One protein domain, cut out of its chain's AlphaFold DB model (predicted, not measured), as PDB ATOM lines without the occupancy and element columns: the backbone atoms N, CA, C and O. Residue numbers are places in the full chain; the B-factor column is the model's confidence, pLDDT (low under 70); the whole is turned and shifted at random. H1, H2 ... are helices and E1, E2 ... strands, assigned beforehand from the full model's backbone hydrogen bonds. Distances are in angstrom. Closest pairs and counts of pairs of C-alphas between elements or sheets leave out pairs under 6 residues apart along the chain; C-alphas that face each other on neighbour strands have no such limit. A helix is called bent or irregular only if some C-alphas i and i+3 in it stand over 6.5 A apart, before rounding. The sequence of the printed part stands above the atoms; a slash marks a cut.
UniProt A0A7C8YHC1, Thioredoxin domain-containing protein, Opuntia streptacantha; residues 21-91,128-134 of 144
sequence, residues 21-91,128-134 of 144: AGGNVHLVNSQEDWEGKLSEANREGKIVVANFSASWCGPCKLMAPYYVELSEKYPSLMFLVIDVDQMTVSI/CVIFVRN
ATOM      1  N   ALA A  21      40.456 -40.321  34.051       67.12
ATOM      2  CA  ALA A  21      39.984 -40.357  35.435       67.12
ATOM      3  C   ALA A  21      40.678 -39.306  36.331       67.12
ATOM      4  O   ALA A  21      41.184 -39.632  37.404       67.12
ATOM      5  N   GLY A  22      40.774 -38.058  35.868       77.50
ATOM      6  CA  GLY A  22      41.265 -36.942  36.685       77.50
ATOM      7  C   GLY A  22      40.137 -36.251  37.462       77.50
ATOM      8  O   GLY A  22      38.997 -36.223  37.001       77.50
ATOM      9  N   GLY A  23      40.449 -35.656  38.616       83.31
ATOM     10  CA  GLY A  23      39.493 -34.859  39.398       83.31
ATOM     11  C   GLY A  23      38.267 -35.657  39.862       83.31
ATOM     12  O   GLY A  23      38.404 -36.745  40.420       83.31
ATOM     13  N   ASN A  24      37.066 -35.124  39.612       86.19
ATOM     14  CA  ASN A  24      35.777 -35.741  39.964       86.19
ATOM     15  C   ASN A  24      35.163 -36.554  38.805       86.19
ATOM     16  O   ASN A  24      33.947 -36.753  38.753       86.19
ATOM     17  N   VAL A  25      35.979 -36.988  37.844       90.12
ATOM     18  CA  VAL A  25      35.523 -37.782  36.699       90.12
ATOM     19  C   VAL A  25      35.576 -39.272  37.029       90.12
ATOM     20  O   VAL A  25      36.618 -39.798  37.419       90.12
ATOM     21  N   HIS A  26      34.471 -39.984  36.811       89.81
ATOM     22  CA  HIS A  26      34.417 -41.437  36.958       89.81
ATOM     23  C   HIS A  26      34.578 -42.127  35.602       89.81
ATOM     24  O   HIS A  26      33.794 -41.902  34.681       89.81
ATOM     25  N   LEU A  27      35.578 -42.998  35.489       88.12
ATOM     26  CA  LEU A  27      35.730 -43.866  34.327       88.12
ATOM     27  C   LEU A  27      34.739 -45.030  34.418       88.12
ATOM     28  O   LEU A  27      34.653 -45.695  35.447       88.12
ATOM     29  N   VAL A  28      34.021 -45.273  33.329       87.19
ATOM     30  CA  VAL A  28      33.046 -46.349  33.182       87.19
ATOM     31  C   VAL A  28      33.513 -47.236  32.034       87.19
ATOM     32  O   VAL A  28      33.599 -46.787  30.890       87.19
ATOM     33  N   ASN A  29      33.846 -48.487  32.346       83.88
ATOM     34  CA  ASN A  29      34.367 -49.457  31.376       83.88
ATOM     35  C   ASN A  29      33.444 -50.674  31.181       83.88
ATOM     36  O   ASN A  29      33.655 -51.449  30.253       83.88
ATOM     37  N   SER A  30      32.421 -50.821  32.026       82.56
ATOM     38  CA  SER A  30      31.485 -51.941  32.029       82.56
ATOM     39  C   SER A  30      30.037 -51.451  32.099       82.56
ATOM     40  O   SER A  30      29.755 -50.311  32.485       82.56
ATOM     41  N   GLN A  31      29.101 -52.316  31.708       79.69
ATOM     42  CA  GLN A  31      27.674 -52.011  31.805       79.69
ATOM     43  C   GLN A  31      27.227 -51.938  33.272       79.69
ATOM     44  O   GLN A  31      26.403 -51.096  33.630       79.69
ATOM     45  N   GLU A  32      27.803 -52.774  34.129       85.50
ATOM     46  CA  GLU A  32      27.527 -52.802  35.561       85.50
ATOM     47  C   GLU A  32      27.943 -51.485  36.230       85.50
ATOM     48  O   GLU A  32      27.174 -50.921  37.012       85.50
ATOM     49  N   ASP A  33      29.109 -50.939  35.870       86.19
ATOM     50  CA  ASP A  33      29.564 -49.638  36.377       86.19
ATOM     51  C   ASP A  33      28.647 -48.503  35.918       86.19
ATOM     52  O   ASP A  33      28.344 -47.588  36.689       86.19
ATOM     53  N   TRP A  34      28.176 -48.566  34.671       82.50
ATOM     54  CA  TRP A  34      27.242 -47.588  34.123       82.50
ATOM     55  C   TRP A  34      25.924 -47.576  34.902       82.50
ATOM     56  O   TRP A  34      25.479 -46.524  35.372       82.50
ATOM     57  N   GLU A  35      25.309 -48.744  35.080       83.81
ATOM     58  CA  GLU A  35      24.053 -48.887  35.819       83.81
ATOM     59  C   GLU A  35      24.220 -48.495  37.294       83.81
ATOM     60  O   GLU A  35      23.369 -47.787  37.849       83.81
ATOM     61  N   GLY A  36      25.343 -48.871  37.910       86.62
ATOM     62  CA  GLY A  36      25.700 -48.479  39.270       86.62
ATOM     63  C   GLY A  36      25.790 -46.962  39.431       86.62
ATOM     64  O   GLY A  36      25.145 -46.398  40.321       86.62
ATOM     65  N   LYS A  37      26.512 -46.282  38.533       87.94
ATOM     66  CA  LYS A  37      26.680 -44.820  38.560       87.94
ATOM     67  C   LYS A  37      25.381 -44.071  38.289       87.94
ATOM     68  O   LYS A  37      25.096 -43.076  38.954       87.94
ATOM     69  N   LEU A  38      24.543 -44.564  37.378       82.62
ATOM     70  CA  LEU A  38      23.219 -43.982  37.146       82.62
ATOM     71  C   LEU A  38      22.285 -44.142  38.352       82.62
ATOM     72  O   LEU A  38      21.521 -43.224  38.662       82.62
ATOM     73  N   SER A  39      22.330 -45.292  39.027       83.38
ATOM     74  CA  SER A  39      21.549 -45.544  40.242       83.38
ATOM     75  C   SER A  39      22.001 -44.647  41.399       83.38
ATOM     76  O   SER A  39      21.169 -44.048  42.084       83.38
ATOM     77  N   GLU A  40      23.316 -44.485  41.569       86.75
ATOM     78  CA  GLU A  40      23.927 -43.556  42.524       86.75
ATOM     79  C   GLU A  40      23.477 -42.114  42.257       86.75
ATOM     80  O   GLU A  40      22.929 -41.462  43.146       86.75
ATOM     81  N   ALA A  41      23.596 -41.647  41.012       82.56
ATOM     82  CA  ALA A  41      23.167 -40.307  40.629       82.56
ATOM     83  C   ALA A  41      21.670 -40.071  40.872       82.56
ATOM     84  O   ALA A  41      21.294 -38.998  41.338       82.56
ATOM     85  N   ASN A  42      20.818 -41.064  40.599       78.56
ATOM     86  CA  ASN A  42      19.375 -40.970  40.831       78.56
ATOM     87  C   ASN A  42      19.055 -40.836  42.326       78.56
ATOM     88  O   ASN A  42      18.326 -39.931  42.728       78.56
ATOM     89  N   ARG A  43      19.667 -41.680  43.163       82.50
ATOM     90  CA  ARG A  43      19.517 -41.599  44.623       82.50
ATOM     91  C   ARG A  43      19.950 -40.249  45.183       82.50
ATOM     92  O   ARG A  43      19.357 -39.774  46.145       82.50
ATOM     93  N   GLU A  44      20.989 -39.658  44.602       83.31
ATOM     94  CA  GLU A  44      21.533 -38.366  45.022       83.31
ATOM     95  C   GLU A  44      20.875 -37.167  44.320       83.31
ATOM     96  O   GLU A  44      21.176 -36.024  44.658       83.31
ATOM     97  N   GLY A  45      19.987 -37.400  43.348       80.56
ATOM     98  CA  GLY A  45      19.367 -36.347  42.540       80.56
ATOM     99  C   GLY A  45      20.362 -35.546  41.690       80.56
ATOM    100  O   GLY A  45      20.100 -34.384  41.370       80.56
ATOM    101  N   LYS A  46      21.511 -36.132  41.340       79.56
ATOM    102  CA  LYS A  46      22.569 -35.479  40.558       79.56
ATOM    103  C   LYS A  46      22.327 -35.625  39.059       79.56
ATOM    104  O   LYS A  46      21.862 -36.654  38.571       79.56
ATOM    105  N   ILE A  47      22.695 -34.590  38.307       82.12
ATOM    106  CA  ILE A  47      22.689 -34.634  36.841       82.12
ATOM    107  C   ILE A  47      23.973 -35.315  36.376       82.12
ATOM    108  O   ILE A  47      25.061 -34.962  36.830       82.12
ATOM    109  N   VAL A  48      23.840 -36.262  35.450       82.88
ATOM    110  CA  VAL A  48      24.965 -37.019  34.901       82.88
ATOM    111  C   VAL A  48      25.388 -36.417  33.563       82.88
ATOM    112  O   VAL A  48      24.572 -36.238  32.653       82.88
ATOM    113  N   VAL A  49      26.677 -36.125  33.437       84.12
ATOM    114  CA  VAL A  49      27.325 -35.693  32.199       84.12
ATOM    115  C   VAL A  49      28.183 -36.852  31.717       84.12
ATOM    116  O   VAL A  49      29.139 -37.218  32.389       84.12
ATOM    117  N   ALA A  50      27.853 -37.426  30.565       83.56
ATOM    118  CA  ALA A  50      28.563 -38.573  30.005       83.56
ATOM    119  C   ALA A  50      29.398 -38.152  28.786       83.56
ATOM    120  O   ALA A  50      28.863 -37.608  27.816       83.56
ATOM    121  N   ASN A  51      30.704 -38.415  28.832       82.12
ATOM    122  CA  ASN A  51      31.639 -38.220  27.729       82.12
ATOM    123  C   ASN A  51      32.059 -39.577  27.153       82.12
ATOM    124  O   ASN A  51      32.765 -40.340  27.808       82.12
ATOM    125  N   PHE A  52      31.645 -39.870  25.924       82.81
ATOM    126  CA  PHE A  52      32.060 -41.077  25.214       82.81
ATOM    127  C   PHE A  52      33.408 -40.816  24.540       82.81
ATOM    128  O   PHE A  52      33.501 -39.994  23.628       82.81
ATOM    129  N   SER A  53      34.453 -41.485  25.019       76.19
ATOM    130  CA  SER A  53      35.839 -41.279  24.602       76.19
ATOM    131  C   SER A  53      36.480 -42.598  24.185       76.19
ATOM    132  O   SER A  53      36.035 -43.668  24.587       76.19
ATOM    133  N   ALA A  54      37.534 -42.513  23.376       78.56
ATOM    134  CA  ALA A  54      38.292 -43.666  22.911       78.56
ATOM    135  C   ALA A  54      39.793 -43.417  23.049       78.56
ATOM    136  O   ALA A  54      40.272 -42.287  22.880       78.56
ATOM    137  N   SER A  55      40.548 -44.487  23.269       73.75
ATOM    138  CA  SER A  55      42.010 -44.448  23.384       73.75
ATOM    139  C   SER A  55      42.704 -43.967  22.098       73.75
ATOM    140  O   SER A  55      43.760 -43.330  22.144       73.75
ATOM    141  N   TRP A  56      42.085 -44.196  20.940       76.06
ATOM    142  CA  TRP A  56      42.561 -43.775  19.618       76.06
ATOM    143  C   TRP A  56      42.017 -42.406  19.173       76.06
ATOM    144  O   TRP A  56      42.448 -41.868  18.152       76.06
ATOM    145  N   CYS A  57      41.108 -41.789  19.934       72.62
ATOM    146  CA  CYS A  57      40.523 -40.495  19.583       72.62
ATOM    147  C   CYS A  57      41.453 -39.332  19.975       72.62
ATOM    148  O   CYS A  57      41.455 -38.862  21.115       72.62
ATOM    149  N   GLY A  58      42.224 -38.819  19.011       69.50
ATOM    150  CA  GLY A  58      43.106 -37.654  19.194       69.50
ATOM    151  C   GLY A  58      42.411 -36.412  19.786       69.50
ATOM    152  O   GLY A  58      42.875 -35.889  20.796       69.50
ATOM    153  N   PRO A  59      41.273 -35.950  19.238       74.06
ATOM    154  CA  PRO A  59      40.534 -34.805  19.785       74.06
ATOM    155  C   PRO A  59      40.015 -35.018  21.213       74.06
ATOM    156  O   PRO A  59      40.038 -34.091  22.021       74.06
ATOM    157  N   CYS A  60      39.604 -36.241  21.556       76.00
ATOM    158  CA  CYS A  60      39.125 -36.574  22.895       76.00
ATOM    159  C   CYS A  60      40.240 -36.413  23.942       76.00
ATOM    160  O   CYS A  60      39.995 -35.931  25.047       76.00
ATOM    161  N   LYS A  61      41.488 -36.736  23.570       75.44
ATOM    162  CA  LYS A  61      42.674 -36.529  24.418       75.44
ATOM    163  C   LYS A  61      42.932 -35.052  24.709       75.44
ATOM    164  O   LYS A  61      43.335 -34.719  25.818       75.44
ATOM    165  N   LEU A  62      42.668 -34.168  23.746       80.44
ATOM    166  CA  LEU A  62      42.804 -32.719  23.933       80.44
ATOM    167  C   LEU A  62      41.713 -32.146  24.849       80.44
ATOM    168  O   LEU A  62      41.971 -31.196  25.581       80.44
ATOM    169  N   MET A  63      40.510 -32.728  24.828       79.56
ATOM    170  CA  MET A  63      39.376 -32.304  25.660       79.56
ATOM    171  C   MET A  63      39.408 -32.867  27.087       79.56
ATOM    172  O   MET A  63      38.786 -32.289  27.977       79.56
ATOM    173  N   ALA A  64      40.132 -33.964  27.322       82.38
ATOM    174  CA  ALA A  64      40.243 -34.612  28.628       82.38
ATOM    175  C   ALA A  64      40.617 -33.661  29.789       82.38
ATOM    176  O   ALA A  64      39.885 -33.663  30.778       82.38
ATOM    177  N   PRO A  65      41.668 -32.814  29.705       85.94
ATOM    178  CA  PRO A  65      42.004 -31.901  30.802       85.94
ATOM    179  C   PRO A  65      40.894 -30.879  31.083       85.94
ATOM    180  O   PRO A  65      40.553 -30.652  32.238       85.94
ATOM    181  N   TYR A  66      40.249 -30.340  30.043       84.44
ATOM    182  CA  TYR A  66      39.122 -29.417  30.211       84.44
ATOM    183  C   TYR A  66      37.919 -30.088  30.877       84.44
ATOM    184  O   TYR A  66      37.225 -29.482  31.689       84.44
ATOM    185  N   TYR A  67      37.659 -31.351  30.547       84.56
ATOM    186  CA  TYR A  67      36.582 -32.119  31.165       84.56
ATOM    187  C   TYR A  67      36.846 -32.367  32.659       84.56
ATOM    188  O   TYR A  67      35.928 -32.260  33.473       84.56
ATOM    189  N   VAL A  68      38.106 -32.615  33.030       87.12
ATOM    190  CA  VAL A  68      38.538 -32.721  34.430       87.12
ATOM    191  C   VAL A  68      38.351 -31.393  35.168       87.12
ATOM    192  O   VAL A  68      37.715 -31.381  36.220       87.12
ATOM    193  N   GLU A  69      38.791 -30.270  34.597       86.94
ATOM    194  CA  GLU A  69      38.588 -28.937  35.192       86.94
ATOM    195  C   GLU A  69      37.099 -28.618  35.411       86.94
ATOM    196  O   GLU A  69      36.703 -28.075  36.446       86.94
ATOM    197  N   LEU A  70      36.236 -28.992  34.459       85.69
ATOM    198  CA  LEU A  70      34.787 -28.841  34.602       85.69
ATOM    199  C   LEU A  70      34.227 -29.707  35.737       85.69
ATOM    200  O   LEU A  70      33.340 -29.248  36.460       85.69
ATOM    201  N   SER A  71      34.755 -30.918  35.926       88.00
ATOM    202  CA  SER A  71      34.340 -31.807  37.017       88.00
ATOM    203  C   SER A  71      34.658 -31.241  38.403       88.00
ATOM    204  O   SER A  71      33.888 -31.415  39.351       88.00
ATOM    205  N   GLU A  72      35.764 -30.511  38.522       89.12
ATOM    206  CA  GLU A  72      36.162 -29.848  39.763       89.12
ATOM    207  C   GLU A  72      35.336 -28.583  40.006       89.12
ATOM    208  O   GLU A  72      34.941 -28.299  41.138       89.12
ATOM    209  N   LYS A  73      35.014 -27.844  38.938       88.69
ATOM    210  CA  LYS A  73      34.206 -26.622  39.012       88.69
ATOM    211  C   LYS A  73      32.734 -26.890  39.337       88.69
ATOM    212  O   LYS A  73      32.096 -26.057  39.980       88.69
ATOM    213  N   TYR A  74      32.191 -28.027  38.899       86.19
ATOM    214  CA  TYR A  74      30.780 -28.388  39.070       86.19
ATOM    215  C   TYR A  74      30.602 -29.715  39.831       86.19
ATOM    216  O   TYR A  74      30.067 -30.672  39.271       86.19
ATOM    217  N   PRO A  75      30.955 -29.785  41.129       86.62
ATOM    218  CA  PRO A  75      30.850 -31.016  41.925       86.62
ATOM    219  C   PRO A  75      29.399 -31.464  42.189       86.62
ATOM    220  O   PRO A  75      29.157 -32.559  42.694       86.62
ATOM    221  N   SER A  76      28.414 -30.616  41.876       83.25
ATOM    222  CA  SER A  76      26.986 -30.956  41.908       83.25
ATOM    223  C   SER A  76      26.550 -31.847  40.741       83.25
ATOM    224  O   SER A  76      25.475 -32.445  40.796       83.25
ATOM    225  N   LEU A  77      27.366 -31.935  39.688       85.19
ATOM    226  CA  LEU A  77      27.152 -32.815  38.548       85.19
ATOM    227  C   LEU A  77      28.046 -34.047  38.690       85.19
ATOM    228  O   LEU A  77      29.147 -33.981  39.230       85.19
ATOM    229  N   MET A  78      27.576 -35.174  38.172       85.06
ATOM    230  CA  MET A  78      28.364 -36.396  38.091       85.06
ATOM    231  C   MET A  78      28.972 -36.502  36.694       85.06
ATOM    232  O   MET A  78      28.242 -36.633  35.712       85.06
ATOM    233  N   PHE A  79      30.298 -36.436  36.601       89.56
ATOM    234  CA  PHE A  79      31.026 -36.532  35.337       89.56
ATOM    235  C   PHE A  79      31.464 -37.977  35.104       89.56
ATOM    236  O   PHE A  79      32.151 -38.562  35.940       89.56
ATOM    237  N   LEU A  80      31.060 -38.558  33.976       88.69
ATOM    238  CA  LEU A  80      31.371 -39.930  33.586       88.69
ATOM    239  C   LEU A  80      32.123 -39.928  32.254       88.69
ATOM    240  O   LEU A  80      31.670 -39.305  31.295       88.69
ATOM    241  N   VAL A  81      33.224 -40.669  32.164       87.44
ATOM    242  CA  VAL A  81      33.873 -40.981  30.884       87.44
ATOM    243  C   VAL A  81      33.627 -42.437  30.551       87.44
ATOM    244  O   VAL A  81      33.907 -43.315  31.359       87.44
ATOM    245  N   ILE A  82      33.109 -42.680  29.356       84.94
ATOM    246  CA  ILE A  82      32.791 -44.002  28.845       84.94
ATOM    247  C   ILE A  82      33.840 -44.353  27.801       84.94
ATOM    248  O   ILE A  82      33.952 -43.640  26.802       84.94
ATOM    249  N   ASP A  83      34.573 -45.442  28.022       81.50
ATOM    250  CA  ASP A  83      35.470 -45.989  27.006       81.50
ATOM    251  C   ASP A  83      34.666 -46.801  25.980       81.50
ATOM    252  O   ASP A  83      34.114 -47.863  26.285       81.50
ATOM    253  N   VAL A  84      34.578 -46.278  24.758       75.75
ATOM    254  CA  VAL A  84      33.823 -46.914  23.669       75.75
ATOM    255  C   VAL A  84      34.480 -48.195  23.155       75.75
ATOM    256  O   VAL A  84      33.781 -49.018  22.569       75.75
ATOM    257  N   ASP A  85      35.784 -48.386  23.381       72.19
ATOM    258  CA  ASP A  85      36.493 -49.601  22.971       72.19
ATOM    259  C   ASP A  85      36.120 -50.770  23.899       72.19
ATOM    260  O   ASP A  85      35.854 -51.890  23.451       72.19
ATOM    261  N   GLN A  86      36.012 -50.486  25.201       69.62
ATOM    262  CA  GLN A  86      35.684 -51.474  26.231       69.62
ATOM    263  C   GLN A  86      34.181 -51.792  26.280       69.62
ATOM    264  O   GLN A  86      33.792 -52.924  26.569       69.62
ATOM    265  N   MET A  87      33.321 -50.845  25.898       64.62
ATOM    266  CA  MET A  87      31.877 -51.066  25.751       64.62
ATOM    267  C   MET A  87      31.499 -51.609  24.361       64.62
ATOM    268  O   MET A  87      30.640 -51.066  23.665       64.62
ATOM    269  N   THR A  88      32.117 -52.717  23.946       53.03
ATOM    270  CA  THR A  88      31.895 -53.332  22.619       53.03
ATOM    271  C   THR A  88      30.521 -54.019  22.464       53.03
ATOM    272  O   THR A  88      30.134 -54.411  21.362       53.03
ATOM    273  N   VAL A  89      29.703 -54.135  23.515       43.41
ATOM    274  CA  VAL A  89      28.421 -54.854  23.434       43.41
ATOM    275  C   VAL A  89      27.299 -54.018  24.048       43.41
ATOM    276  O   VAL A  89      27.232 -53.848  25.255       43.41
ATOM    277  N   SER A  90      26.386 -53.536  23.198       42.94
ATOM    278  CA  SER A  90      25.061 -52.969  23.536       42.94
ATOM    279  C   SER A  90      24.867 -51.453  23.547       42.94
ATOM    280  O   SER A  90      23.720 -51.030  23.709       42.94
ATOM    281  N   ILE A  91      25.847 -50.620  23.180       43.03
ATOM    282  CA  ILE A  91      25.525 -49.237  22.776       43.03
ATOM    283  C   ILE A  91      25.028 -49.219  21.317       43.03
ATOM    284  O   ILE A  91      25.546 -48.523  20.447       43.03
ATOM    285  N   CYS A 128      30.926 -36.222  21.404       45.84
ATOM    286  CA  CYS A 128      29.500 -36.144  21.708       45.84
ATOM    287  C   CYS A 128      29.317 -36.229  23.228       45.84
ATOM    288  O   CYS A 128      29.357 -37.316  23.802       45.84
ATOM    289  N   VAL A 129      29.165 -35.080  23.889       48.88
ATOM    290  CA  VAL A 129      28.814 -35.032  25.315       48.88
ATOM    291  C   VAL A 129      27.298 -35.154  25.427       48.88
ATOM    292  O   VAL A 129      26.564 -34.287  24.950       48.88
ATOM    293  N   ILE A 130      26.820 -36.234  26.043       59.16
ATOM    294  CA  ILE A 130      25.389 -36.463  26.255       59.16
ATOM    295  C   ILE A 130      25.032 -36.069  27.686       59.16
ATOM    296  O   ILE A 130      25.631 -36.539  28.655       59.16
ATOM    297  N   PHE A 131      24.013 -35.224  27.819       53.81
ATOM    298  CA  PHE A 131      23.428 -34.879  29.109       53.81
ATOM    299  C   PHE A 131      22.315 -35.870  29.442       53.81
ATOM    300  O   PHE A 131      21.295 -35.924  28.751       53.81
ATOM    301  N   VAL A 132      22.495 -36.643  30.513       50.06
ATOM    302  CA  VAL A 132      21.473 -37.564  31.016       50.06
ATOM    303  C   VAL A 132      20.801 -36.906  32.218       50.06
ATOM    304  O   VAL A 132      21.339 -36.872  33.326       50.06
ATOM    305  N   ARG A 133      19.606 -36.347  32.002       44.12
ATOM    306  CA  ARG A 133      18.763 -35.835  33.089       44.12
ATOM    307  C   ARG A 133      17.900 -36.981  33.616       44.12
ATOM    308  O   ARG A 133      16.962 -37.395  32.941       44.12
ATOM    309  N   ASN A 134      18.204 -37.480  34.812       41.75
ATOM    310  CA  ASN A 134      17.392 -38.489  35.489       41.75
ATOM    311  C   ASN A 134      16.642 -37.833  36.659       41.75
ATOM    312  O   ASN A 134      17.216 -37.624  37.721       41.75
TER     313      ASN A 134
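Overview. This is residues 21 to 91 and 128 to 134 of the 144 residues of the protein "Thioredoxin domain-containing protein" of Opuntia streptacantha (UniProt A0A7C8YHC1). A four-stranded, twisted sheet makes the core, with one helix packed over each face, H1 on one and H2 on the other, both running along the strands. E3 and E2 form the middle of the sheet under both helices, E1 lies along one edge, and the short E4 adds the other edge, reached across a cut in the chain. The printed part has 78 residues with two named helices and four named strands, in the order E1 H1 E2 H2 E3 E4; across the mixed sheet the order is E1 E3 E2 E4, with only E4 antiparallel to its neighbour. The class is mixed, helices and strands, and the whole is compact, with a radius of gyration of the C-alphas of 12.0 A and spans of 34 by 31 by 17 A.

Arrangement. Start at strand E1, residues 25 to 28, an edge strand of the sheet. Beside it look for E3, residues 77 to 83, which is parallel to it at 40 degrees; N 28 and O 81 are 2.8 A apart, within hydrogen-bond range. On the other side of E3 you find E2, residues 47 to 53, parallel to E3 at 23 degrees, with N 51 and O 80 at 2.8 A and N 80 and O 49 at 2.8 A. The other edge strand is E4, residues 129 to 132, antiparallel to E2 at 148 degrees, with N 130 and O 50 at 3.0 A. The sheet is only just strongly twisted, its C-alphas lying up to 4.3 A off the best plane through them. Helix H1, residues 31 to 44, is on the sheet at a height over the sheet of 9.5 A, over E3 and E2; on the local plane its line and that of E3 stand at 4 degrees, along the strands. Its closest C-alphas to E2 are those of Ala 41 and Ile 47, 6.8 A apart. Helix H2, residues 58 to 73, is on the opposite face at a height over the sheet of 9.4 A, also over E3 and E2, and runs along the strands at 18 degrees to E3 on the local plane. Its closest C-alphas to E3 are those of Ser 71 and Phe 79, 6.0 A apart. The arrangement is three layers, helices on both faces of a sheet, and H1 and H2 are apart. E2, H2 and E3 form a strand-helix-strand unit, two parallel neighbour strands with a helix between them in the chain; E1, H1 and E2 form a split one, with E3 between its strands in the sheet, and both crossovers are right-handed. In H1 every O i to N i+4 pair is within hydrogen-bond range; in H2 10 of 12 are.

Along the chain. Find C-alpha 25 at (35.523, -37.782, 36.699), where E1 begins; it ends at Val 28. H1 then runs 20.0 A from Gln 31 to Glu 44. E2 follows from Ile 47 to Ser 53, 19.2 A. Look for C-alpha 58 at (43.106, -37.654, 19.194), where H2 begins its 24.4 A to Lys 73; it has a kink of 32 degrees near residue 65 and is only just irregular, with C-alphas 62 and 65 7.0 A apart. E3 covers 19.4 A from Leu 77 to Asp 83. E1 and E4 each measure 9.6 A, and E4 ends at C-alpha 132, (21.473, -37.564, 31.016).

Size, cuts and confidence. The two C-alphas farthest apart are those of Arg 43 and Gly 58, at 34.9 A. Residues 92 to 127 are not printed; C-alphas 91 and 128 are 13.7 A apart across this cut, which falls in the link from E3 to E4. The four links printed whole are tight. The mean pLDDT of the printed part is 77.3; look with caution at residue 21, residue 58, residues 86 to 91 and residues 128 to 134, which are under 70 in this predicted model.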